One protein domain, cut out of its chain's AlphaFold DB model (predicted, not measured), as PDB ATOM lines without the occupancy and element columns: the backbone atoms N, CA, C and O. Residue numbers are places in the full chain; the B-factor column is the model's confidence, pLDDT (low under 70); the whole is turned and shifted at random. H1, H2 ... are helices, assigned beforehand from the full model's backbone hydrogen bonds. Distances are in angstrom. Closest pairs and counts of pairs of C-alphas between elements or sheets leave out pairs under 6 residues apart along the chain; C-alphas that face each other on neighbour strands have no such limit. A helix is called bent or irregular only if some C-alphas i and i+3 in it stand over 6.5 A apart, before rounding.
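AT A GLANCE: This is residues 2 to 120 and 145 to 199 of the 649 residues of an uncharacterized protein of Vibrio chagasii (UniProt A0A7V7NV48). The longest helix, H4, lies at one end of a stack of nearly aligned helices: H4 with H3 beside it, then H2 in the middle, then H7, then H6 at the other end. H5 crosses this stack on one side, packing on H2, and the short H1 packs on the beginning of H5. The printed part has 174 residues with seven named helices, H1 to H7 in chain order, and no named strand; its class is all helix. It is compact, with a radius of gyration of the C-alphas of 16.9 A, and rounded, spanning 42 by 37 by 30 A.

IN THESE COORDINATES: H4, residues 74 to 99, is 36.6 A long, from C-alpha 74 at (43.111, -23.254, -2.035) to C-alpha 99 at (40.817, -33.954, 32.933). H3, residues 51 to 70, measures 28.9 A, and H2, residues 26 to 42, 25.1 A. H2 is irregular: C-alphas 27 and 30 are 7.4 A apart. H7, residues 178 to 196, is 26.9 A long and ends at (37.537, -54.110, 22.234); H6, residues 146 to 166, is 28.0 A long. H5 is residues 107 to 120, and H1 is residues 14 to 21.

HOW THE PARTS SIT: H4, H3 and H2 form an up and down bundle, each helix running against the one before it in the chain. H3 and H4 are a hairpin at a shallow tilt of 24 degrees, their closest C-alphas being Trp 68 and Leu 80, 5.7 A apart. H2 is the hub, touching H3, H4, H5 and H7. Its residues 28 to 35 touch H4, the same way at 22 degrees; the closest C-alphas are Tyr 28 and Tyr 79, 6.9 A. H2 and H7 touch at a shallow tilt of 27 degrees, closest at the C-alphas of Lys 41 and Phe 189, 5.3 A. H6 and H7 are a hairpin at 31 degrees, with the C-alphas of Ala 158 and Leu 187 closest at 5.6 A. H5 is about perpendicular to H2, at 89 degrees, and touches it closest at the C-alphas of Ser 40 and Ile 109, 4.9 A. H1 touches H5, closest at the C-alphas of Val 16 and Ile 108, 6.6 A. H6 is apart from H2 and H4, for instance. Every O i to N i+4 pair is within hydrogen-bond range in H1, H3, H4, H5, H6 and H7, and 11 of 13 are in H2.

THE WHOLE: The C-alphas farthest apart, Asp 101 and Ser 172, are 54.8 A from each other. Residues 121 to 144 are not printed, and C-alphas 120 and 145 are 13.7 A apart across this cut. The link from H6 to H7 is long, with 11 residues. The mean pLDDT of the printed part is 86.0; residues 2 to 9, 101 to 103 and 167 to 174 are under 70.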
ATOM      1  N   SER A   2      29.886 -45.870 -12.187       28.02
ATOM      2  CA  SER A   2      29.612 -44.635 -11.440       28.02
ATOM      3  C   SER A   2      30.892 -44.120 -10.776       28.02
ATOM      4  O   SER A   2      31.590 -44.901 -10.144       28.02
ATOM      5  N   ASN A   3      31.202 -42.835 -10.959       33.53
ATOM      6  CA  ASN A   3      32.374 -42.129 -10.422       33.53
ATOM      7  C   ASN A   3      32.106 -41.622  -8.984       33.53
ATOM      8  O   ASN A   3      32.490 -40.507  -8.636       33.53
ATOM      9  N   THR A   4      31.365 -42.386  -8.182       39.03
ATOM     10  CA  THR A   4      31.109 -42.066  -6.771       39.03
ATOM     11  C   THR A   4      32.301 -42.534  -5.941       39.03
ATOM     12  O   THR A   4      32.797 -43.644  -6.131       39.03
ATOM     13  N   SER A   5      32.838 -41.649  -5.101       51.72
ATOM     14  CA  SER A   5      33.958 -41.967  -4.210       51.72
ATOM     15  C   SER A   5      33.489 -42.910  -3.093       51.72
ATOM     16  O   SER A   5      32.320 -42.868  -2.711       51.72
ATOM     17  N   PHE A   6      34.374 -43.755  -2.549       61.78
ATOM     18  CA  PHE A   6      34.021 -44.689  -1.463       61.78
ATOM     19  C   PHE A   6      33.406 -43.948  -0.267       61.78
ATOM     20  O   PHE A   6      32.458 -44.429   0.341       61.78
ATOM     21  N   ALA A   7      33.903 -42.747   0.029       56.56
ATOM     22  CA  ALA A   7      33.370 -41.882   1.077       56.56
ATOM     23  C   ALA A   7      31.950 -41.339   0.797       56.56
ATOM     24  O   ALA A   7      31.233 -41.026   1.740       56.56
ATOM     25  N   GLN A   8      31.518 -41.236  -0.466       56.53
ATOM     26  CA  GLN A   8      30.148 -40.821  -0.819       56.53
ATOM     27  C   GLN A   8      29.122 -41.949  -0.680       56.53
ATOM     28  O   GLN A   8      27.936 -41.672  -0.506       56.53
ATOM     29  N   ASP A   9      29.572 -43.203  -0.732       66.62
ATOM     30  CA  ASP A   9      28.721 -44.381  -0.540       66.62
ATOM     31  C   ASP A   9      28.558 -44.741   0.957       66.62
ATOM     32  O   ASP A   9      27.760 -45.612   1.316       66.62
ATOM     33  N   VAL A  10      29.285 -44.051   1.847       73.81
ATOM     34  CA  VAL A  10      29.235 -44.225   3.303       73.81
ATOM     35  C   VAL A  10      28.290 -43.195   3.929       73.81
ATOM     36  O   VAL A  10      28.437 -41.988   3.758       73.81
ATOM     37  N   ASN A  11      27.317 -43.669   4.711       82.12
ATOM     38  CA  ASN A  11      26.374 -42.796   5.412       82.12
ATOM     39  C   ASN A  11      26.998 -42.222   6.692       82.12
ATOM     40  O   ASN A  11      26.866 -42.809   7.770       82.12
ATOM     41  N   HIS A  12      27.639 -41.060   6.574       87.88
ATOM     42  CA  HIS A  12      28.067 -40.268   7.724       87.88
ATOM     43  C   HIS A  12      26.871 -39.736   8.525       87.88
ATOM     44  O   HIS A  12      25.799 -39.424   7.999       87.88
ATOM     45  N   SER A  13      27.067 -39.586   9.830       88.50
ATOM     46  CA  SER A  13      26.182 -38.834  10.709       88.50
ATOM     47  C   SER A  13      26.040 -37.398  10.211       88.50
ATOM     48  O   SER A  13      26.980 -36.800   9.686       88.50
ATOM     49  N   SER A  14      24.867 -36.804  10.435       86.94
ATOM     50  CA  SER A  14      24.587 -35.431  10.000       86.94
ATOM     51  C   SER A  14      25.607 -34.420  10.532       86.94
ATOM     52  O   SER A  14      25.953 -33.473   9.828       86.94
ATOM     53  N   VAL A  15      26.121 -34.640  11.747       87.56
ATOM     54  CA  VAL A  15      27.158 -33.803  12.361       87.56
ATOM     55  C   VAL A  15      28.471 -33.914  11.590       87.56
ATOM     56  O   VAL A  15      29.007 -32.891  11.177       87.56
ATOM     57  N   VAL A  16      28.981 -35.129  11.364       90.56
ATOM     58  CA  VAL A  16      30.263 -35.321  10.667       90.56
ATOM     59  C   VAL A  16      30.178 -34.876   9.208       90.56
ATOM     60  O   VAL A  16      31.093 -34.205   8.727       90.56
ATOM     61  N   GLN A  17      29.060 -35.161   8.538       91.12
ATOM     62  CA  GLN A  17      28.820 -34.729   7.164       91.12
ATOM     63  C   GLN A  17      28.876 -33.200   7.040       91.12
ATOM     64  O   GLN A  17      29.691 -32.672   6.287       91.12
ATOM     65  N   THR A  18      28.072 -32.492   7.840       88.50
ATOM     66  CA  THR A  18      27.928 -31.027   7.745       88.50
ATOM     67  C   THR A  18      29.199 -30.290   8.169       88.50
ATOM     68  O   THR A  18      29.576 -29.279   7.572       88.50
ATOM     69  N   VAL A  19      29.850 -30.766   9.235       89.31
ATOM     70  CA  VAL A  19      30.996 -30.075   9.842       89.31
ATOM     71  C   VAL A  19      32.287 -30.342   9.073       89.31
ATOM     72  O   VAL A  19      33.095 -29.429   8.949       89.31
ATOM     73  N   PHE A  20      32.483 -31.551   8.533       93.75
ATOM     74  CA  PHE A  20      33.760 -31.929   7.919       93.75
ATOM     75  C   PHE A  20      33.657 -32.196   6.412       93.75
ATOM     76  O   PHE A  20      34.409 -31.599   5.646       93.75
ATOM     77  N   TYR A  21      32.749 -33.061   5.953       92.81
ATOM     78  CA  TYR A  21      32.746 -33.505   4.547       92.81
ATOM     79  C   TYR A  21      32.180 -32.466   3.574       92.81
ATOM     80  O   TYR A  21      32.746 -32.279   2.496       92.81
ATOM     81  N   ASP A  22      31.133 -31.735   3.962       92.50
ATOM     82  CA  ASP A  22      30.526 -30.680   3.134       92.50
ATOM     83  C   ASP A  22      31.461 -29.471   2.934       92.50
ATOM     84  O   ASP A  22      31.268 -28.669   2.020       92.50
ATOM     85  N   GLN A  23      32.499 -29.349   3.770       92.12
ATOM     86  CA  GLN A  23      33.517 -28.295   3.696       92.12
ATOM     87  C   GLN A  23      34.676 -28.637   2.748       92.12
ATOM     88  O   GLN A  23      35.563 -27.806   2.537       92.12
ATOM     89  N   VAL A  24      34.715 -29.863   2.216       92.69
ATOM     90  CA  VAL A  24      35.829 -30.392   1.423       92.69
ATOM     91  C   VAL A  24      35.350 -30.755   0.023       92.69
ATOM     92  O   VAL A  24      34.283 -31.336  -0.157       92.69
ATOM     93  N   ASP A  25      36.167 -30.437  -0.981       92.62
ATOM     94  CA  ASP A  25      35.889 -30.823  -2.363       92.62
ATOM     95  C   ASP A  25      35.800 -32.359  -2.504       92.62
ATOM     96  O   ASP A  25      36.671 -33.067  -1.976       92.62
ATOM     97  N   PRO A  26      34.795 -32.889  -3.235       90.31
ATOM     98  CA  PRO A  26      34.579 -34.322  -3.424       90.31
ATOM     99  C   PRO A  26      35.811 -35.147  -3.803       90.31
ATOM    100  O   PRO A  26      35.917 -36.306  -3.397       90.31
ATOM    101  N   GLN A  27      36.774 -34.570  -4.532       90.81
ATOM    102  CA  GLN A  27      37.998 -35.281  -4.921       90.81
ATOM    103  C   GLN A  27      38.874 -35.699  -3.721       90.81
ATOM    104  O   GLN A  27      39.706 -36.599  -3.842       90.81
ATOM    105  N   TYR A  28      38.703 -35.057  -2.559       91.81
ATOM    106  CA  TYR A  28      39.451 -35.345  -1.332       91.81
ATOM    107  C   TYR A  28      38.669 -36.187  -0.315       91.81
ATOM    108  O   TYR A  28      39.271 -36.603   0.679       91.81
ATOM    109  N   HIS A  29      37.387 -36.493  -0.552       91.50
ATOM    110  CA  HIS A  29      36.541 -37.233   0.400       91.50
ATOM    111  C   HIS A  29      37.142 -38.590   0.792       91.50
ATOM    112  O   HIS A  29      37.265 -38.873   1.978       91.50
ATOM    113  N   ASP A  30      37.657 -39.369  -0.161       89.56
ATOM    114  CA  ASP A  30      38.327 -40.651   0.125       89.56
ATOM    115  C   ASP A  30      39.592 -40.489   0.982       89.56
ATOM    116  O   ASP A  30      39.925 -41.326   1.821       89.56
ATOM    117  N   SER A  31      40.331 -39.394   0.788       91.75
ATOM    118  CA  SER A  31      41.522 -39.117   1.595       91.75
ATOM    119  C   SER A  31      41.161 -38.666   3.008       91.75
ATOM    120  O   SER A  31      41.879 -39.010   3.950       91.75
ATOM    121  N   LEU A  32      40.059 -37.929   3.155       93.25
ATOM    122  CA  LEU A  32      39.519 -37.531   4.450       93.25
ATOM    123  C   LEU A  32      38.964 -38.741   5.210       93.25
ATOM    124  O   LEU A  32      39.287 -38.910   6.383       93.25
ATOM    125  N   TYR A  33      38.247 -39.634   4.529       93.44
ATOM    126  CA  TYR A  33      37.732 -40.868   5.119       93.44
ATOM    127  C   TYR A  33      38.848 -41.804   5.581       93.44
ATOM    128  O   TYR A  33      38.839 -42.277   6.717       93.44
ATOM    129  N   LEU A  34      39.889 -41.984   4.759       92.25
ATOM    130  CA  LEU A  34      41.083 -42.719   5.174       92.25
ATOM    131  C   LEU A  34      41.710 -42.110   6.439       92.25
ATOM    132  O   LEU A  34      42.125 -42.837   7.340       92.25
ATOM    133  N   PHE A  35      41.774 -40.780   6.529       94.94
ATOM    134  CA  PHE A  35      42.284 -40.104   7.719       94.94
ATOM    135  C   PHE A  35      41.391 -40.336   8.948       94.94
ATOM    136  O   PHE A  35      41.913 -40.654  10.018       94.94
ATOM    137  N   GLN A  36      40.068 -40.244   8.789       95.06
ATOM    138  CA  GLN A  36      39.084 -40.536   9.831       95.06
ATOM    139  C   GLN A  36      39.206 -41.973  10.356       95.06
ATOM    140  O   GLN A  36      39.197 -42.166  11.573       95.06
ATOM    141  N   LEU A  37      39.368 -42.967   9.475       93.38
ATOM    142  CA  LEU A  37      39.559 -44.372   9.859       93.38
ATOM    143  C   LEU A  37      40.815 -44.553  10.715       93.38
ATOM    144  O   LEU A  37      40.760 -45.149  11.792       93.38
ATOM    145  N   VAL A  38      41.950 -44.008  10.266       94.31
ATOM    146  CA  VAL A  38      43.227 -44.144  10.983       94.31
ATOM    147  C   VAL A  38      43.183 -43.403  12.320       94.31
ATOM    148  O   VAL A  38      43.641 -43.948  13.326       94.31
ATOM    149  N   LEU A  39      42.602 -42.200  12.361       94.69
ATOM    150  CA  LEU A  39      42.396 -41.454  13.603       94.69
ATOM    151  C   LEU A  39      41.526 -42.254  14.570       94.69
ATOM    152  O   LEU A  39      41.930 -42.491  15.707       94.69
ATOM    153  N   SER A  40      40.379 -42.741  14.105       95.62
ATOM    154  CA  SER A  40      39.431 -43.468  14.949       95.62
ATOM    155  C   SER A  40      40.001 -44.791  15.451       95.62
ATOM    156  O   SER A  40      39.754 -45.161  16.594       95.62
ATOM    157  N   LYS A  41      40.817 -45.485  14.649       94.00
ATOM    158  CA  LYS A  41      41.518 -46.705  15.074       94.00
ATOM    159  C   LYS A  41      42.512 -46.418  16.204       94.00
ATOM    160  O   LYS A  41      42.551 -47.151  17.194       94.00
ATOM    161  N   ASN A  42      43.325 -45.369  16.072       93.19
ATOM    162  CA  ASN A  42      44.326 -45.020  17.086       93.19
ATOM    163  C   ASN A  42      43.690 -44.458  18.361       93.19
ATOM    164  O   ASN A  42      44.170 -44.738  19.451       93.19
ATOM    165  N   CYS A  43      42.559 -43.770  18.229       93.25
ATOM    166  CA  CYS A  43      41.818 -43.213  19.352       93.25
ATOM    167  C   CYS A  43      40.657 -44.090  19.835       93.25
ATOM    168  O   CYS A  43      39.844 -43.624  20.618       93.25
ATOM    169  N   LEU A  44      40.542 -45.353  19.418       90.19
ATOM    170  CA  LEU A  44      39.371 -46.167  19.764       90.19
ATOM    171  C   LEU A  44      39.171 -46.329  21.285       90.19
ATOM    172  O   LEU A  44      38.038 -46.289  21.763       90.19
ATOM    173  N   THR A  45      40.270 -46.464  22.032       86.31
ATOM    174  CA  THR A  45      40.309 -46.656  23.492       86.31
ATOM    175  C   THR A  45      40.450 -45.342  24.266       86.31
ATOM    176  O   THR A  45      40.720 -45.362  25.463       86.31
ATOM    177  N   TYR A  46      40.219 -44.187  23.624       86.69
ATOM    178  CA  TYR A  46      40.470 -42.861  24.211       86.69
ATOM    179  C   TYR A  46      39.771 -42.600  25.551       86.69
ATOM    180  O   TYR A  46      40.167 -41.690  26.267       86.69
ATOM    181  N   ARG A  47      38.716 -43.356  25.884       81.12
ATOM    182  CA  ARG A  47      37.998 -43.214  27.156       81.12
ATOM    183  C   ARG A  47      38.711 -43.845  28.343       81.12
ATOM    184  O   ARG A  47      38.548 -43.357  29.450       81.12
ATOM    185  N   SER A  48      39.473 -44.907  28.110       75.62
ATOM    186  CA  SER A  48      40.236 -45.612  29.142       75.62
ATOM    187  C   SER A  48      41.725 -45.271  29.093       75.62
ATOM    188  O   SER A  48      42.401 -45.322  30.113       75.62
ATOM    189  N   GLU A  49      42.251 -44.903  27.922       80.69
ATOM    190  CA  GLU A  49      43.680 -44.675  27.699       80.69
ATOM    191  C   GLU A  49      43.928 -43.316  27.033       80.69
ATOM    192  O   GLU A  49      43.531 -43.092  25.888       80.69
ATOM    193  N   GLU A  50      44.626 -42.408  27.724       85.88
ATOM    194  CA  GLU A  50      44.953 -41.089  27.163       85.88
ATOM    195  C   GLU A  50      46.108 -41.165  26.149       85.88
ATOM    196  O   GLU A  50      46.008 -40.648  25.033       85.88
ATOM    197  N   SER A  51      47.216 -41.811  26.535       89.56
ATOM    198  CA  SER A  51      48.506 -41.710  25.839       89.56
ATOM    199  C   SER A  51      48.470 -42.122  24.362       89.56
ATOM    200  O   SER A  51      48.912 -41.319  23.541       89.56
ATOM    201  N   PRO A  52      47.907 -43.284  23.965       88.06
ATOM    202  CA  PRO A  52      47.958 -43.718  22.566       88.06
ATOM    203  C   PRO A  52      47.264 -42.742  21.608       88.06
ATOM    204  O   PRO A  52      47.780 -42.440  20.531       88.06
ATOM    205  N   CYS A  53      46.105 -42.210  22.012       92.00
ATOM    206  CA  CYS A  53      45.381 -41.224  21.216       92.00
ATOM    207  C   CYS A  53      46.113 -39.877  21.215       92.00
ATOM    208  O   CYS A  53      46.290 -39.279  20.155       92.00
ATOM    209  N   LYS A  54      46.589 -39.418  22.379       93.00
ATOM    210  CA  LYS A  54      47.325 -38.154  22.524       93.00
ATOM    211  C   LYS A  54      48.575 -38.103  21.650       93.00
ATOM    212  O   LYS A  54      48.782 -37.121  20.936       93.00
ATOM    213  N   ASP A  55      49.382 -39.158  21.693       93.12
ATOM    214  CA  ASP A  55      50.637 -39.243  20.948       93.12
ATOM    215  C   ASP A  55      50.368 -39.240  19.440       93.12
ATOM    216  O   ASP A  55      50.983 -38.467  18.701       93.12
ATOM    217  N   TYR A  56      49.366 -40.007  18.992       94.06
ATOM    218  CA  TYR A  56      48.926 -40.006  17.597       94.06
ATOM    219  C   TYR A  56      48.419 -38.628  17.142       94.06
ATOM    220  O   TYR A  56      48.809 -38.140  16.079       94.06
ATOM    221  N   LEU A  57      47.545 -37.986  17.927       95.25
ATOM    222  CA  LEU A  57      46.985 -36.675  17.587       95.25
ATOM    223  C   LEU A  57      48.081 -35.611  17.496       95.25
ATOM    224  O   LEU A  57      48.052 -34.803  16.569       95.25
ATOM    225  N   LYS A  58      49.064 -35.643  18.401       94.62
ATOM    226  CA  LYS A  58      50.218 -34.738  18.378       94.62
ATOM    227  C   LYS A  58      51.069 -34.942  17.126       94.62
ATOM    228  O   LYS A  58      51.314 -33.983  16.400       94.62
ATOM    229  N   GLU A  59      51.451 -36.182  16.828       95.06
ATOM    230  CA  GLU A  59      52.230 -36.512  15.626       95.06
ATOM    231  C   GLU A  59      51.516 -36.037  14.349       95.06
ATOM    232  O   GLU A  59      52.122 -35.425  13.463       95.06
ATOM    233  N   LYS A  60      50.202 -36.284  14.246       95.25
ATOM    234  CA  LYS A  60      49.421 -35.861  13.075       95.25
ATOM    235  C   LYS A  60      49.186 -34.362  13.026       95.25
ATOM    236  O   LYS A  60      49.150 -33.830  11.919       95.25
ATOM    237  N   TYR A  61      49.059 -33.684  14.161       96.44
ATOM    238  CA  TYR A  61      48.972 -32.229  14.189       96.44
ATOM    239  C   TYR A  61      50.234 -31.605  13.593       96.44
ATOM    240  O   TYR A  61      50.131 -30.821  12.650       96.44
ATOM    241  N   ASP A  62      51.411 -32.016  14.070       93.56
ATOM    242  CA  ASP A  62      52.698 -31.470  13.628       93.56
ATOM    243  C   ASP A  62      52.909 -31.691  12.118       93.56
ATOM    244  O   ASP A  62      53.271 -30.768  11.385       93.56
ATOM    245  N   SER A  63      52.601 -32.898  11.627       94.81
ATOM    246  CA  SER A  63      52.704 -33.231  10.202       94.81
ATOM    247  C   SER A  63      51.707 -32.455   9.333       94.81
ATOM    248  O   SER A  63      52.111 -31.845   8.345       94.81
ATOM    249  N   VAL A  64      50.414 -32.451   9.678       95.44
ATOM    250  CA  VAL A  64      49.371 -31.811   8.853       95.44
ATOM    251  C   VAL A  64      49.487 -30.285   8.901       95.44
ATOM    252  O   VAL A  64      49.232 -29.625   7.894       95.44
ATOM    253  N   SER A  65      49.896 -29.718  10.038       96.19
ATOM    254  CA  SER A  65      50.113 -28.276  10.187       96.19
ATOM    255  C   SER A  65      51.257 -27.800   9.293       96.19
ATOM    256  O   SER A  65      51.098 -26.820   8.563       96.19
ATOM    257  N   SER A  66      52.374 -28.536   9.274       95.81
ATOM    258  CA  SER A  66      53.499 -28.259   8.373       95.81
ATOM    259  C   SER A  66      53.064 -28.256   6.901       95.81
ATOM    260  O   SER A  66      53.325 -27.283   6.187       95.81
ATOM    261  N   ASP A  67      52.322 -29.283   6.470       94.62
ATOM    262  CA  ASP A  67      51.787 -29.376   5.104       94.62
ATOM    263  C   ASP A  67      50.839 -28.207   4.780       94.62
ATOM    264  O   ASP A  67      50.904 -27.624   3.697       94.62
ATOM    265  N   TRP A  68      49.975 -27.823   5.725       97.19
ATOM    266  CA  TRP A  68      49.011 -26.733   5.555       97.19
ATOM    267  C   TRP A  68      49.679 -25.359   5.392       97.19
ATOM    268  O   TRP A  68      49.241 -24.551   4.565       97.19
ATOM    269  N   TYR A  69      50.753 -25.086   6.144       95.81
ATOM    270  CA  TYR A  69      51.511 -23.836   6.019       95.81
ATOM    271  C   TYR A  69      52.203 -23.706   4.659       95.81
ATOM    272  O   TYR A  69      52.293 -22.599   4.122       95.81
ATOM    273  N   GLN A  70      52.678 -24.822   4.101       96.25
ATOM    274  CA  GLN A  70      53.391 -24.851   2.823       96.25
ATOM    275  C   GLN A  70      52.446 -24.864   1.611       96.25
ATOM    276  O   GLN A  70      52.840 -24.429   0.528       96.25
ATOM    277  N   GLU A  71      51.199 -25.316   1.783       96.56
ATOM    278  CA  GLU A  71      50.221 -25.429   0.703       96.56
ATOM    279  C   GLU A  71      49.719 -24.063   0.199       96.56
ATOM    280  O   GLU A  71      49.348 -23.171   0.977       96.56
ATOM    281  N   GLN A  72      49.682 -23.923  -1.128       95.38
ATOM    282  CA  GLN A  72      49.260 -22.713  -1.845       95.38
ATOM    283  C   GLN A  72      47.954 -22.927  -2.619       95.38
ATOM    284  O   GLN A  72      47.252 -21.956  -2.904       95.38
ATOM    285  N   GLU A  73      47.613 -24.173  -2.960       96.25
ATOM    286  CA  GLU A  73      46.387 -24.505  -3.685       96.25
ATOM    287  C   GLU A  73      45.172 -24.419  -2.735       96.25
ATOM    288  O   GLU A  73      45.134 -25.148  -1.737       96.25
ATOM    289  N   PRO A  74      44.188 -23.529  -2.988       94.75
ATOM    290  CA  PRO A  74      43.111 -23.254  -2.035       94.75
ATOM    291  C   PRO A  74      42.277 -24.477  -1.646       94.75
ATOM    292  O   PRO A  74      41.918 -24.618  -0.477       94.75
ATOM    293  N   ILE A  75      41.983 -25.373  -2.594       95.25
ATOM    294  CA  ILE A  75      41.116 -26.532  -2.358       95.25
ATOM    295  C   ILE A  75      41.826 -27.545  -1.450       95.25
ATOM    296  O   ILE A  75      41.274 -27.984  -0.437       95.25
ATOM    297  N   LYS A  76      43.083 -27.880  -1.747       94.62
ATOM    298  CA  LYS A  76      43.914 -28.760  -0.920       94.62
ATOM    299  C   LYS A  76      44.203 -28.151   0.449       94.62
ATOM    300  O   LYS A  76      44.212 -28.874   1.446       94.62
ATOM    301  N   LYS A  77      44.391 -26.829   0.521       95.50
ATOM    302  CA  LYS A  77      44.573 -26.111   1.789       95.50
ATOM    303  C   LYS A  77      43.334 -26.203   2.680       95.50
ATOM    304  O   LYS A  77      43.478 -26.429   3.880       95.50
ATOM    305  N   GLN A  78      42.135 -26.107   2.102       96.38
ATOM    306  CA  GLN A  78      40.876 -26.319   2.822       96.38
ATOM    307  C   GLN A  78      40.755 -27.757   3.348       96.38
ATOM    308  O   GLN A  78      40.450 -27.956   4.521       96.38
ATOM    309  N   TYR A  79      41.077 -28.765   2.531       96.38
ATOM    310  CA  TYR A  79      41.126 -30.168   2.969       96.38
ATOM    311  C   TYR A  79      42.076 -30.386   4.165       96.38
ATOM    312  O   TYR A  79      41.717 -31.054   5.137       96.38
ATOM    313  N   LEU A  80      43.278 -29.802   4.127       97.00
ATOM    314  CA  LEU A  80      44.234 -29.881   5.236       97.00
ATOM    315  C   LEU A  80      43.725 -29.152   6.491       97.00
ATOM    316  O   LEU A  80      43.923 -29.656   7.596       97.00
ATOM    317  N   ASN A  81      43.026 -28.021   6.334       97.12
ATOM    318  CA  ASN A  81      42.391 -27.315   7.450       97.12
ATOM    319  C   ASN A  81      41.345 -28.196   8.152       97.12
ATOM    320  O   ASN A  81      41.381 -28.344   9.370       97.12
ATOM    321  N   VAL A  82      40.483 -28.869   7.386       97.31
ATOM    322  CA  VAL A  82      39.467 -29.784   7.936       97.31
ATOM    323  C   VAL A  82      40.106 -30.957   8.693       97.31
ATOM    324  O   VAL A  82      39.619 -31.354   9.752       97.31
ATOM    325  N   LYS A  83      41.253 -31.481   8.236       97.38
ATOM    326  CA  LYS A  83      42.011 -32.483   9.013       97.38
ATOM    327  C   LYS A  83      42.497 -31.938  10.358       97.38
ATOM    328  O   LYS A  83      42.436 -32.661  11.352       97.38
ATOM    329  N   LEU A  84      42.986 -30.696  10.404       97.44
ATOM    330  CA  LEU A  84      43.405 -30.051  11.656       97.44
ATOM    331  C   LEU A  84      42.223 -29.859  12.610       97.44
ATOM    332  O   LEU A  84      42.372 -30.091  13.810       97.44
ATOM    333  N   GLU A  85      41.047 -29.514  12.090       96.44
ATOM    334  CA  GLU A  85      39.815 -29.408  12.877       96.44
ATOM    335  C   GLU A  85      39.392 -30.763  13.459       96.44
ATOM    336  O   GLU A  85      39.069 -30.839  14.645       96.44
ATOM    337  N   MET A  86      39.480 -31.854  12.685       96.31
ATOM    338  CA  MET A  86      39.217 -33.210  13.190       96.31
ATOM    339  C   MET A  86      40.165 -33.605  14.336       96.31
ATOM    340  O   MET A  86      39.733 -34.179  15.342       96.31
ATOM    341  N   ILE A  87      41.456 -33.278  14.201       96.62
ATOM    342  CA  ILE A  87      42.470 -33.515  15.242       96.62
ATOM    343  C   ILE A  87      42.143 -32.694  16.489       96.62
ATOM    344  O   ILE A  87      42.093 -33.240  17.589       96.62
ATOM    345  N   SER A  88      41.893 -31.394  16.317       94.38
ATOM    346  CA  SER A  88      41.603 -30.472  17.415       94.38
ATOM    347  C   SER A  88      40.345 -30.883  18.180       94.38
ATOM    348  O   SER A  88      40.383 -30.967  19.406       94.38
ATOM    349  N   ASN A  89      39.270 -31.234  17.470       93.50
ATOM    350  CA  ASN A  89      38.024 -31.694  18.076       93.50
ATOM    351  C   ASN A  89      38.236 -32.961  18.917       93.50
ATOM    352  O   ASN A  89      37.816 -33.018  20.072       93.50
ATOM    353  N   THR A  90      38.955 -33.948  18.374       93.88
ATOM    354  CA  THR A  90      39.252 -35.188  19.106       93.88
ATOM    355  C   THR A  90      40.145 -34.925  20.320       93.88
ATOM    356  O   THR A  90      39.931 -35.523  21.369       93.88
ATOM    357  N   ASN A  91      41.106 -34.003  20.214       92.62
ATOM    358  CA  ASN A  91      41.999 -33.643  21.315       92.62
ATOM    359  C   ASN A  91      41.271 -32.920  22.461       92.62
ATOM    360  O   ASN A  91      41.574 -33.173  23.623       92.62
ATOM    361  N   ILE A  92      40.300 -32.054  22.148       90.94
ATOM    362  CA  ILE A  92      39.445 -31.405  23.159       90.94
ATOM    363  C   ILE A  92      38.638 -32.464  23.909       90.94
ATOM    364  O   ILE A  92      38.669 -32.507  25.133       90.94
ATOM    365  N   VAL A  93      37.991 -33.376  23.178       90.12
ATOM    366  CA  VAL A  93      37.224 -34.473  23.786       90.12
ATOM    367  C   VAL A  93      38.114 -35.373  24.646       90.12
ATOM    368  O   VAL A  93      37.704 -35.781  25.728       90.12
ATOM    369  N   LEU A  94      39.331 -35.678  24.190       89.38
ATOM    370  CA  LEU A  94      40.299 -36.453  24.964       89.38
ATOM    371  C   LEU A  94      40.652 -35.751  26.283       89.38
ATOM    372  O   LEU A  94      40.637 -36.387  27.334       89.38
ATOM    373  N   ALA A  95      40.939 -34.448  26.231       86.50
ATOM    374  CA  ALA A  95      41.247 -33.661  27.418       86.50
ATOM    375  C   ALA A  95      40.061 -33.621  28.394       86.50
ATOM    376  O   ALA A  95      40.256 -33.845  29.583       86.50
ATOM    377  N   ASP A  96      38.841 -33.420  27.895       85.06
ATOM    378  CA  ASP A  96      37.635 -33.376  28.727       85.06
ATOM    379  C   ASP A  96      37.327 -34.725  29.391       85.06
ATOM    380  O   ASP A  96      36.846 -34.754  30.520       85.06
ATOM    381  N   VAL A  97      37.618 -35.848  28.727       82.81
ATOM    382  CA  VAL A  97      37.393 -37.184  29.301       82.81
ATOM    383  C   VAL A  97      38.372 -37.518  30.427       82.81
ATOM    384  O   VAL A  97      37.964 -38.146  31.401       82.81
ATOM    385  N   HIS A  98      39.639 -37.111  30.317       81.56
ATOM    386  CA  HIS A  98      40.669 -37.446  31.316       81.56
ATOM    387  C   HIS A  98      40.878 -36.367  32.382       81.56
ATOM    388  O   HIS A  98      41.363 -36.672  33.468       81.56
ATOM    389  N   HIS A  99      40.516 -35.116  32.085       83.81
ATOM    390  CA  HIS A  99      40.817 -33.954  32.933       83.81
ATOM    391  C   HIS A  99      39.616 -33.026  33.172       83.81
ATOM    392  O   HIS A  99      39.759 -32.044  33.899       83.81
ATOM    393  N   GLY A 100      38.459 -33.291  32.556       72.94
ATOM    394  CA  GLY A 100      37.264 -32.447  32.637       72.94
ATOM    395  C   GLY A 100      36.100 -33.077  33.409       72.94
ATOM    396  O   GLY A 100      36.104 -34.256  33.750       72.94
ATOM    397  N   ASP A 101      35.065 -32.268  33.656       56.91
ATOM    398  CA  ASP A 101      33.872 -32.675  34.420       56.91
ATOM    399  C   ASP A 101      32.762 -33.285  33.544       56.91
ATOM    400  O   ASP A 101      31.800 -33.866  34.049       56.91
ATOM    401  N   GLN A 102      32.851 -33.123  32.219       61.12
ATOM    402  CA  GLN A 102      31.841 -33.576  31.263       61.12
ATOM    403  C   GLN A 102      32.510 -34.405  30.168       61.12
ATOM    404  O   GLN A 102      33.008 -33.877  29.182       61.12
ATOM    405  N   GLY A 103      32.542 -35.725  30.350       64.56
ATOM    406  CA  GLY A 103      33.115 -36.640  29.362       64.56
ATOM    407  C   GLY A 103      32.300 -36.659  28.063       64.56
ATOM    408  O   GLY A 103      31.265 -37.324  27.983       64.56
ATOM    409  N   TYR A 104      32.762 -35.945  27.034       76.56
ATOM    410  CA  TYR A 104      32.116 -35.905  25.719       76.56
ATOM    411  C   TYR A 104      32.413 -37.147  24.861       76.56
ATOM    412  O   TYR A 104      33.381 -37.891  25.047       76.56
ATOM    413  N   VAL A 105      31.558 -37.374  23.860       83.31
ATOM    414  CA  VAL A 105      31.762 -38.408  22.838       83.31
ATOM    415  C   VAL A 105      32.388 -37.775  21.605       83.31
ATOM    416  O   VAL A 105      31.837 -36.816  21.074       83.31
ATOM    417  N   SER A 106      33.508 -38.324  21.124       89.50
ATOM    418  CA  SER A 106      34.107 -37.839  19.879       89.50
ATOM    419  C   SER A 106      33.166 -38.162  18.714       89.50
ATOM    420  O   SER A 106      32.916 -39.349  18.467       89.50
ATOM    421  N   PRO A 107      32.648 -37.152  17.985       90.12
ATOM    422  CA  PRO A 107      31.738 -37.384  16.869       90.12
ATOM    423  C   PRO A 107      32.417 -38.184  15.754       90.12
ATOM    424  O   PRO A 107      31.776 -39.019  15.139       90.12
ATOM    425  N   ILE A 108      33.724 -38.003  15.552       93.38
ATOM    426  CA  ILE A 108      34.512 -38.682  14.511       93.38
ATOM    427  C   ILE A 108      34.645 -40.181  14.804       93.38
ATOM    428  O   ILE A 108      34.465 -41.028  13.925       93.38
ATOM    429  N   ILE A 109      34.936 -40.518  16.062       92.38
ATOM    430  CA  ILE A 109      35.076 -41.912  16.492       92.38
ATOM    431  C   ILE A 109      33.702 -42.587  16.497       92.38
ATOM    432  O   ILE A 109      33.574 -43.700  15.992       92.38
ATOM    433  N   ALA A 110      32.672 -41.912  17.016       91.25
ATOM    434  CA  ALA A 110      31.304 -42.431  17.050       91.25
ATOM    435  C   ALA A 110      30.729 -42.665  15.645       91.25
ATOM    436  O   ALA A 110      30.080 -43.682  15.411       91.25
ATOM    437  N   ASP A 111      31.007 -41.763  14.706       93.06
ATOM    438  CA  ASP A 111      30.630 -41.903  13.300       93.06
ATOM    439  C   ASP A 111      31.259 -43.151  12.677       93.06
ATOM    440  O   ASP A 111      30.559 -44.007  12.140       93.06
ATOM    441  N   THR A 112      32.571 -43.321  12.864       93.56
ATOM    442  CA  THR A 112      33.293 -44.504  12.379       93.56
ATOM    443  C   THR A 112      32.755 -45.791  13.008       93.56
ATOM    444  O   THR A 112      32.535 -46.771  12.304       93.56
ATOM    445  N   GLN A 113      32.477 -45.796  14.315       92.38
ATOM    446  CA  GLN A 113      31.850 -46.939  14.989       92.38
ATOM    447  C   GLN A 113      30.467 -47.259  14.407       92.38
ATOM    448  O   GLN A 113      30.182 -48.424  14.154       92.38
ATOM    449  N   SER A 114      29.635 -46.245  14.149       91.38
ATOM    450  CA  SER A 114      28.297 -46.422  13.572       91.38
ATOM    451  C   SER A 114      28.349 -47.000  12.156       91.38
ATOM    452  O   SER A 114      27.556 -47.881  11.820       91.38
ATOM    453  N   ILE A 115      29.285 -46.528  11.329       90.56
ATOM    454  CA  ILE A 115      29.511 -47.055   9.978       90.56
ATOM    455  C   ILE A 115      29.907 -48.536  10.050       90.56
ATOM    456  O   ILE A 115      29.347 -49.368   9.336       90.56
ATOM    457  N   MET A 116      30.823 -48.884  10.954       90.75
ATOM    458  CA  MET A 116      31.281 -50.266  11.113       90.75
ATOM    459  C   MET A 116      30.203 -51.166  11.709       90.75
ATOM    460  O   MET A 116      30.050 -52.300  11.270       90.75
ATOM    461  N   ASP A 117      29.390 -50.666  12.637       90.25
ATOM    462  CA  ASP A 117      28.236 -51.398  13.161       90.25
ATOM    463  C   ASP A 117      27.207 -51.698  12.063       90.25
ATOM    464  O   ASP A 117      26.675 -52.808  12.014       90.25
ATOM    465  N   ALA A 118      26.948 -50.763  11.143       89.94
ATOM    466  CA  ALA A 118      26.051 -51.001  10.010       89.94
ATOM    467  C   ALA A 118      26.548 -52.131   9.087       89.94
ATOM    468  O   ALA A 118      25.730 -52.841   8.499       89.94
ATOM    469  N   ARG A 119      27.869 -52.329   9.006       88.19
ATOM    470  CA  ARG A 119      28.509 -53.407   8.237       88.19
ATOM    471  C   ARG A 119      28.554 -54.738   8.991       88.19
ATOM    472  O   ARG A 119      28.194 -55.768   8.436       88.19
ATOM    473  N   ILE A 120      28.943 -54.714  10.264       91.06
ATOM    474  CA  ILE A 120      29.162 -55.908  11.096       91.06
ATOM    475  C   ILE A 120      27.835 -56.542  11.544       91.06
ATOM    476  O   ILE A 120      27.716 -57.766  11.601       91.06
ATOM    477  N   GLY A 145      30.570 -67.651  20.205       89.25
ATOM    478  CA  GLY A 145      30.045 -66.307  19.957       89.25
ATOM    479  C   GLY A 145      30.318 -65.798  18.534       89.25
ATOM    480  O   GLY A 145      31.430 -65.886  18.017       89.25
ATOM    481  N   ALA A 146      29.315 -65.201  17.902       92.00
ATOM    482  CA  ALA A 146      29.353 -64.572  16.591       92.00
ATOM    483  C   ALA A 146      30.381 -63.439  16.517       92.00
ATOM    484  O   ALA A 146      31.116 -63.353  15.535       92.00
ATOM    485  N   LYS A 147      30.503 -62.605  17.562       89.38
ATOM    486  CA  LYS A 147      31.571 -61.587  17.624       89.38
ATOM    487  C   LYS A 147      32.967 -62.214  17.583       89.38
ATOM    488  O   LYS A 147      33.835 -61.696  16.886       89.38
ATOM    489  N   GLN A 148      33.176 -63.319  18.302       88.69
ATOM    490  CA  GLN A 148      34.456 -64.030  18.329       88.69
ATOM    491  C   GLN A 148      34.758 -64.670  16.968       88.69
ATOM    492  O   GLN A 148      35.882 -64.565  16.481       88.69
ATOM    493  N   GLN A 149      33.756 -65.279  16.324       87.38
ATOM    494  CA  GLN A 149      33.897 -65.827  14.971       87.38
ATOM    495  C   GLN A 149      34.259 -64.734  13.955       87.38
ATOM    496  O   GLN A 149      35.199 -64.915  13.182       87.38
ATOM    497  N   LEU A 150      33.579 -63.580  13.994       90.38
ATOM    498  CA  LEU A 150      33.914 -62.449  13.124       90.38
ATOM    499  C   LEU A 150      35.307 -61.900  13.403       90.38
ATOM    500  O   LEU A 150      36.033 -61.607  12.462       90.38
ATOM    501  N   PHE A 151      35.716 -61.791  14.667       87.94
ATOM    502  CA  PHE A 151      37.062 -61.329  14.996       87.94
ATOM    503  C   PHE A 151      38.133 -62.205  14.330       87.94
ATOM    504  O   PHE A 151      39.032 -61.679  13.678       87.94
ATOM    505  N   VAL A 152      37.995 -63.533  14.416       83.75
ATOM    506  CA  VAL A 152      38.911 -64.482  13.758       83.75
ATOM    507  C   VAL A 152      38.834 -64.380  12.231       83.75
ATOM    508  O   VAL A 152      39.859 -64.467  11.554       83.75
ATOM    509  N   GLN A 153      37.642 -64.183  11.665       87.00
ATOM    510  CA  GLN A 153      37.469 -63.991  10.224       87.00
ATOM    511  C   GLN A 153      38.200 -62.732   9.734       87.00
ATOM    512  O   GLN A 153      39.026 -62.830   8.828       87.00
ATOM    513  N   TYR A 154      37.944 -61.580  10.359       86.19
ATOM    514  CA  TYR A 154      38.544 -60.297   9.989       86.19
ATOM    515  C   TYR A 154      40.056 -60.255  10.256       86.19
ATOM    516  O   TYR A 154      40.784 -59.641   9.481       86.19
ATOM    517  N   ASP A 155      40.554 -60.937  11.293       81.44
ATOM    518  CA  ASP A 155      41.998 -61.091  11.534       81.44
ATOM    519  C   ASP A 155      42.688 -61.840  10.380       81.44
ATOM    520  O   ASP A 155      43.719 -61.403   9.865       81.44
ATOM    521  N   ASN A 156      42.087 -62.940   9.919       79.88
ATOM    522  CA  ASN A 156      42.596 -63.696   8.777       79.88
ATOM    523  C   ASN A 156      42.472 -62.918   7.460       79.88
ATOM    524  O   ASN A 156      43.368 -62.990   6.620       79.88
ATOM    525  N   GLU A 157      41.375 -62.187   7.267       85.75
ATOM    526  CA  GLU A 157      41.146 -61.360   6.081       85.75
ATOM    527  C   GLU A 157      42.144 -60.200   6.008       85.75
ATOM    528  O   GLU A 157      42.765 -60.007   4.966       85.75
ATOM    529  N   ALA A 158      42.389 -59.501   7.120       79.81
ATOM    530  CA  ALA A 158      43.379 -58.430   7.202       79.81
ATOM    531  C   ALA A 158      44.793 -58.924   6.864       79.81
ATOM    532  O   ALA A 158      45.490 -58.275   6.085       79.81
ATOM    533  N   LYS A 159      45.198 -60.085   7.400       82.62
ATOM    534  CA  LYS A 159      46.497 -60.712   7.096       82.62
ATOM    535  C   LYS A 159      46.620 -61.067   5.616       82.62
ATOM    536  O   LYS A 159      47.561 -60.642   4.959       82.62
ATOM    537  N   ARG A 160      45.625 -61.770   5.064       79.94
ATOM    538  CA  ARG A 160      45.613 -62.143   3.639       79.94
ATOM    539  C   ARG A 160      45.639 -60.921   2.727       79.94
ATOM    540  O   ARG A 160      46.357 -60.933   1.737       79.94
ATOM    541  N   PHE A 161      44.867 -59.886   3.052       83.44
ATOM    542  CA  PHE A 161      44.825 -58.655   2.268       83.44
ATOM    543  C   PHE A 161      46.149 -57.890   2.342       83.44
ATOM    544  O   PHE A 161      46.608 -57.350   1.340       83.44
ATOM    545  N   HIS A 162      46.793 -57.866   3.511       81.25
ATOM    546  CA  HIS A 162      48.108 -57.257   3.671       81.25
ATOM    547  C   HIS A 162      49.152 -57.921   2.765       81.25
ATOM    548  O   HIS A 162      49.788 -57.227   1.973       81.25
ATOM    549  N   ASP A 163      49.251 -59.251   2.813       80.12
ATOM    550  CA  ASP A 163      50.216 -60.020   2.019       80.12
ATOM    551  C   ASP A 163      49.926 -59.932   0.508       80.12
ATOM    552  O   ASP A 163      50.842 -59.870  -0.313       80.12
ATOM    553  N   ALA A 164      48.642 -59.933   0.130       80.00
ATOM    554  CA  ALA A 164      48.222 -59.958  -1.267       80.00
ATOM    555  C   ALA A 164      48.231 -58.583  -1.940       80.00
ATOM    556  O   ALA A 164      48.534 -58.517  -3.125       80.00
ATOM    557  N   GLU A 165      47.897 -57.502  -1.232       77.50
ATOM    558  CA  GLU A 165      47.626 -56.192  -1.848       77.50
ATOM    559  C   GLU A 165      48.487 -55.051  -1.282       77.50
ATOM    560  O   GLU A 165      48.684 -54.049  -1.964       77.50
ATOM    561  N   ILE A 166      49.021 -55.160  -0.056       76.56
ATOM    562  CA  ILE A 166      49.781 -54.069   0.589       76.56
ATOM    563  C   ILE A 166      51.294 -54.279   0.489       76.56
ATOM    564  O   ILE A 166      52.007 -53.357   0.088       76.56
ATOM    565  N   GLU A 167      51.776 -55.468   0.843       69.19
ATOM    566  CA  GLU A 167      53.190 -55.863   0.812       69.19
ATOM    567  C   GLU A 167      53.443 -56.918  -0.271       69.19
ATOM    568  O   GLU A 167      54.065 -57.952  -0.029       69.19
ATOM    569  N   GLN A 168      52.975 -56.659  -1.498       63.97
ATOM    570  CA  GLN A 168      53.329 -57.519  -2.626       63.97
ATOM    571  C   GLN A 168      54.861 -57.609  -2.738       63.97
ATOM    572  O   GLN A 168      55.551 -56.607  -2.922       63.97
ATOM    573  N   ILE A 169      55.383 -58.832  -2.605       54.38
ATOM    574  CA  ILE A 169      56.821 -59.151  -2.503       54.38
ATOM    575  C   ILE A 169      57.593 -58.781  -3.791       54.38
ATOM    576  O   ILE A 169      58.823 -58.716  -3.797       54.38
ATOM    577  N   ASP A 170      56.888 -58.512  -4.890       61.34
ATOM    578  CA  ASP A 170      57.486 -58.166  -6.173       61.34
ATOM    579  C   ASP A 170      57.725 -56.648  -6.298       61.34
ATOM    580  O   ASP A 170      56.801 -55.837  -6.256       61.34
ATOM    581  N   PHE A 171      58.981 -56.242  -6.517       55.03
ATOM    582  CA  PHE A 171      59.370 -54.838  -6.739       55.03
ATOM    583  C   PHE A 171      58.678 -54.190  -7.952       55.03
ATOM    584  O   PHE A 171      58.707 -52.963  -8.089       55.03
ATOM    585  N   SER A 172      58.095 -54.994  -8.846       62.00
ATOM    586  CA  SER A 172      57.358 -54.529 -10.026       62.00
ATOM    587  C   SER A 172      55.858 -54.310  -9.792       62.00
ATOM    588  O   SER A 172      55.174 -53.785 -10.676       62.00
ATOM    589  N   SER A 173      55.348 -54.664  -8.612       63.62
ATOM    590  CA  SER A 173      53.937 -54.534  -8.281       63.62
ATOM    591  C   SER A 173      53.465 -53.076  -8.218       63.62
ATOM    592  O   SER A 173      54.174 -52.199  -7.705       63.62
ATOM    593  N   PRO A 174      52.258 -52.773  -8.733       69.00
ATOM    594  CA  PRO A 174      51.681 -51.443  -8.616       69.00
ATOM    595  C   PRO A 174      51.476 -51.075  -7.142       69.00
ATOM    596  O   PRO A 174      51.102 -51.903  -6.318       69.00
ATOM    597  N   LYS A 175      51.721 -49.802  -6.800       75.81
ATOM    598  CA  LYS A 175      51.468 -49.306  -5.439       75.81
ATOM    599  C   LYS A 175      49.977 -49.432  -5.102       75.81
ATOM    600  O   LYS A 175      49.169 -49.111  -5.977       75.81
ATOM    601  N   PRO A 176      49.620 -49.722  -3.836       80.75
ATOM    602  CA  PRO A 176      48.226 -49.896  -3.463       80.75
ATOM    603  C   PRO A 176      47.398 -48.644  -3.763       80.75
ATOM    604  O   PRO A 176      47.801 -47.512  -3.423       80.75
ATOM    605  N   THR A 177      46.242 -48.848  -4.389       84.75
ATOM    606  CA  THR A 177      45.271 -47.809  -4.726       84.75
ATOM    607  C   THR A 177      44.685 -47.173  -3.464       84.75
ATOM    608  O   THR A 177      44.840 -47.651  -2.337       84.75
ATOM    609  N   LYS A 178      44.017 -46.022  -3.616       82.56
ATOM    610  CA  LYS A 178      43.354 -45.363  -2.480       82.56
ATOM    611  C   LYS A 178      42.244 -46.246  -1.896       82.56
ATOM    612  O   LYS A 178      42.151 -46.332  -0.676       82.56
ATOM    613  N   ALA A 179      41.474 -46.914  -2.754       84.12
ATOM    614  CA  ALA A 179      40.410 -47.828  -2.354       84.12
ATOM    615  C   ALA A 179      40.956 -49.027  -1.564       84.12
ATOM    616  O   ALA A 179      40.447 -49.317  -0.485       84.12
ATOM    617  N   GLU A 180      42.052 -49.649  -2.017       84.69
ATOM    618  CA  GLU A 180      42.723 -50.736  -1.279       84.69
ATOM    619  C   GLU A 180      43.212 -50.279   0.100       84.69
ATOM    620  O   GLU A 180      43.042 -50.980   1.095       84.69
ATOM    621  N   LYS A 181      43.773 -49.066   0.195       85.56
ATOM    622  CA  LYS A 181      44.204 -48.500   1.484       85.56
ATOM    623  C   LYS A 181      43.038 -48.240   2.428       85.56
ATOM    624  O   LYS A 181      43.192 -48.472   3.625       85.56
ATOM    625  N   ILE A 182      41.914 -47.736   1.915       87.12
ATOM    626  CA  ILE A 182      40.689 -47.544   2.702       87.12
ATOM    627  C   ILE A 182      40.223 -48.898   3.218       87.12
ATOM    628  O   ILE A 182      40.157 -49.071   4.429       87.12
ATOM    629  N   HIS A 183      40.028 -49.868   2.325       88.75
ATOM    630  CA  HIS A 183      39.574 -51.205   2.687       88.75
ATOM    631  C   HIS A 183      40.471 -51.858   3.747       88.75
ATOM    632  O   HIS A 183      39.980 -52.346   4.763       88.75
ATOM    633  N   TYR A 184      41.794 -51.777   3.591       86.94
ATOM    634  CA  TYR A 184      42.718 -52.294   4.599       86.94
ATOM    635  C   TYR A 184      42.566 -51.597   5.960       86.94
ATOM    636  O   TYR A 184      42.583 -52.254   6.999       86.94
ATOM    637  N   GLN A 185      42.387 -50.271   5.990       90.38
ATOM    638  CA  GLN A 185      42.143 -49.572   7.256       90.38
ATOM    639  C   GLN A 185      40.773 -49.889   7.861       90.38
ATOM    640  O   GLN A 185      40.675 -49.898   9.087       90.38
ATOM    641  N   GLU A 186      39.751 -50.189   7.056       91.69
ATOM    642  CA  GLU A 186      38.480 -50.721   7.559       91.69
ATOM    643  C   GLU A 186      38.696 -52.073   8.242       91.69
ATOM    644  O   GLU A 186      38.280 -52.233   9.386       91.69
ATOM    645  N   LEU A 187      39.412 -53.010   7.604       89.00
ATOM    646  CA  LEU A 187      39.722 -54.322   8.187       89.00
ATOM    647  C   LEU A 187      40.464 -54.182   9.526       89.00
ATOM    648  O   LEU A 187      40.054 -54.767  10.529       89.00
ATOM    649  N   LEU A 188      41.505 -53.342   9.575       88.75
ATOM    650  CA  LEU A 188      42.259 -53.085  10.808       88.75
ATOM    651  C   LEU A 188      41.414 -52.397  11.888       88.75
ATOM    652  O   LEU A 188      41.599 -52.656  13.079       88.75
ATOM    653  N   PHE A 189      40.510 -51.494  11.499       92.94
ATOM    654  CA  PHE A 189      39.588 -50.877  12.445       92.94
ATOM    655  C   PHE A 189      38.617 -51.921  13.001       92.94
ATOM    656  O   PHE A 189      38.472 -52.000  14.216       92.94
ATOM    657  N   ILE A 190      37.992 -52.736  12.144       91.44
ATOM    658  CA  ILE A 190      37.037 -53.783  12.539       91.44
ATOM    659  C   ILE A 190      37.706 -54.788  13.477       91.44
ATOM    660  O   ILE A 190      37.137 -55.104  14.519       91.44
ATOM    661  N   GLN A 191      38.928 -55.230  13.172       87.31
ATOM    662  CA  GLN A 191      39.709 -56.121  14.033       87.31
ATOM    663  C   GLN A 191      39.892 -55.525  15.439       87.31
ATOM    664  O   GLN A 191      39.544 -56.162  16.436       87.31
ATOM    665  N   LYS A 192      40.385 -54.279  15.532       88.44
ATOM    666  CA  LYS A 192      40.564 -53.598  16.825       88.44
ATOM    667  C   LYS A 192      39.222 -53.385  17.530       88.44
ATOM    668  O   LYS A 192      39.109 -53.608  18.729       88.44
ATOM    669  N   TYR A 193      38.190 -53.007  16.785       91.12
ATOM    670  CA  TYR A 193      36.850 -52.756  17.301       91.12
ATOM    671  C   TYR A 193      36.184 -54.004  17.877       91.12
ATOM    672  O   TYR A 193      35.624 -53.945  18.970       91.12
ATOM    673  N   LEU A 194      36.284 -55.139  17.185       88.81
ATOM    674  CA  LEU A 194      35.796 -56.425  17.670       88.81
ATOM    675  C   LEU A 194      36.599 -56.906  18.880       88.81
ATOM    676  O   LEU A 194      35.987 -57.354  19.843       88.81
ATOM    677  N   SER A 195      37.927 -56.737  18.883       86.25
ATOM    678  CA  SER A 195      38.771 -57.028  20.054       86.25
ATOM    679  C   SER A 195      38.319 -56.237  21.286       86.25
ATOM    680  O   SER A 195      38.106 -56.811  22.353       86.25
ATOM    681  N   GLU A 196      38.073 -54.933  21.141       85.38
ATOM    682  CA  GLU A 196      37.537 -54.110  22.234       85.38
ATOM    683  C   GLU A 196      36.094 -54.480  22.616       85.38
ATOM    684  O   GLU A 196      35.704 -54.376  23.780       85.38
ATOM    685  N   LYS A 197      35.288 -54.947  21.654       84.56
ATOM    686  CA  LYS A 197      33.949 -55.517  21.887       84.56
ATOM    687  C   LYS A 197      33.972 -56.947  22.444       84.56
ATOM    688  O   LYS A 197      32.901 -57.485  22.709       84.56
ATOM    689  N   LEU A 198      35.136 -57.563  22.616       83.12
ATOM    690  CA  LEU A 198      35.318 -58.880  23.236       83.12
ATOM    691  C   LEU A 198      36.102 -58.787  24.545       83.12
ATOM    692  O   LEU A 198      36.106 -59.736  25.329       83.12
ATOM    693  N   SER A 199      36.749 -57.648  24.801       81.06
ATOM    694  CA  SER A 199      37.532 -57.449  26.007       81.06
ATOM    695  C   SER A 199      36.644 -57.539  27.250       81.06
ATOM    696  O   SER A 199      35.464 -57.175  27.262       81.06
TER     697      SER A 199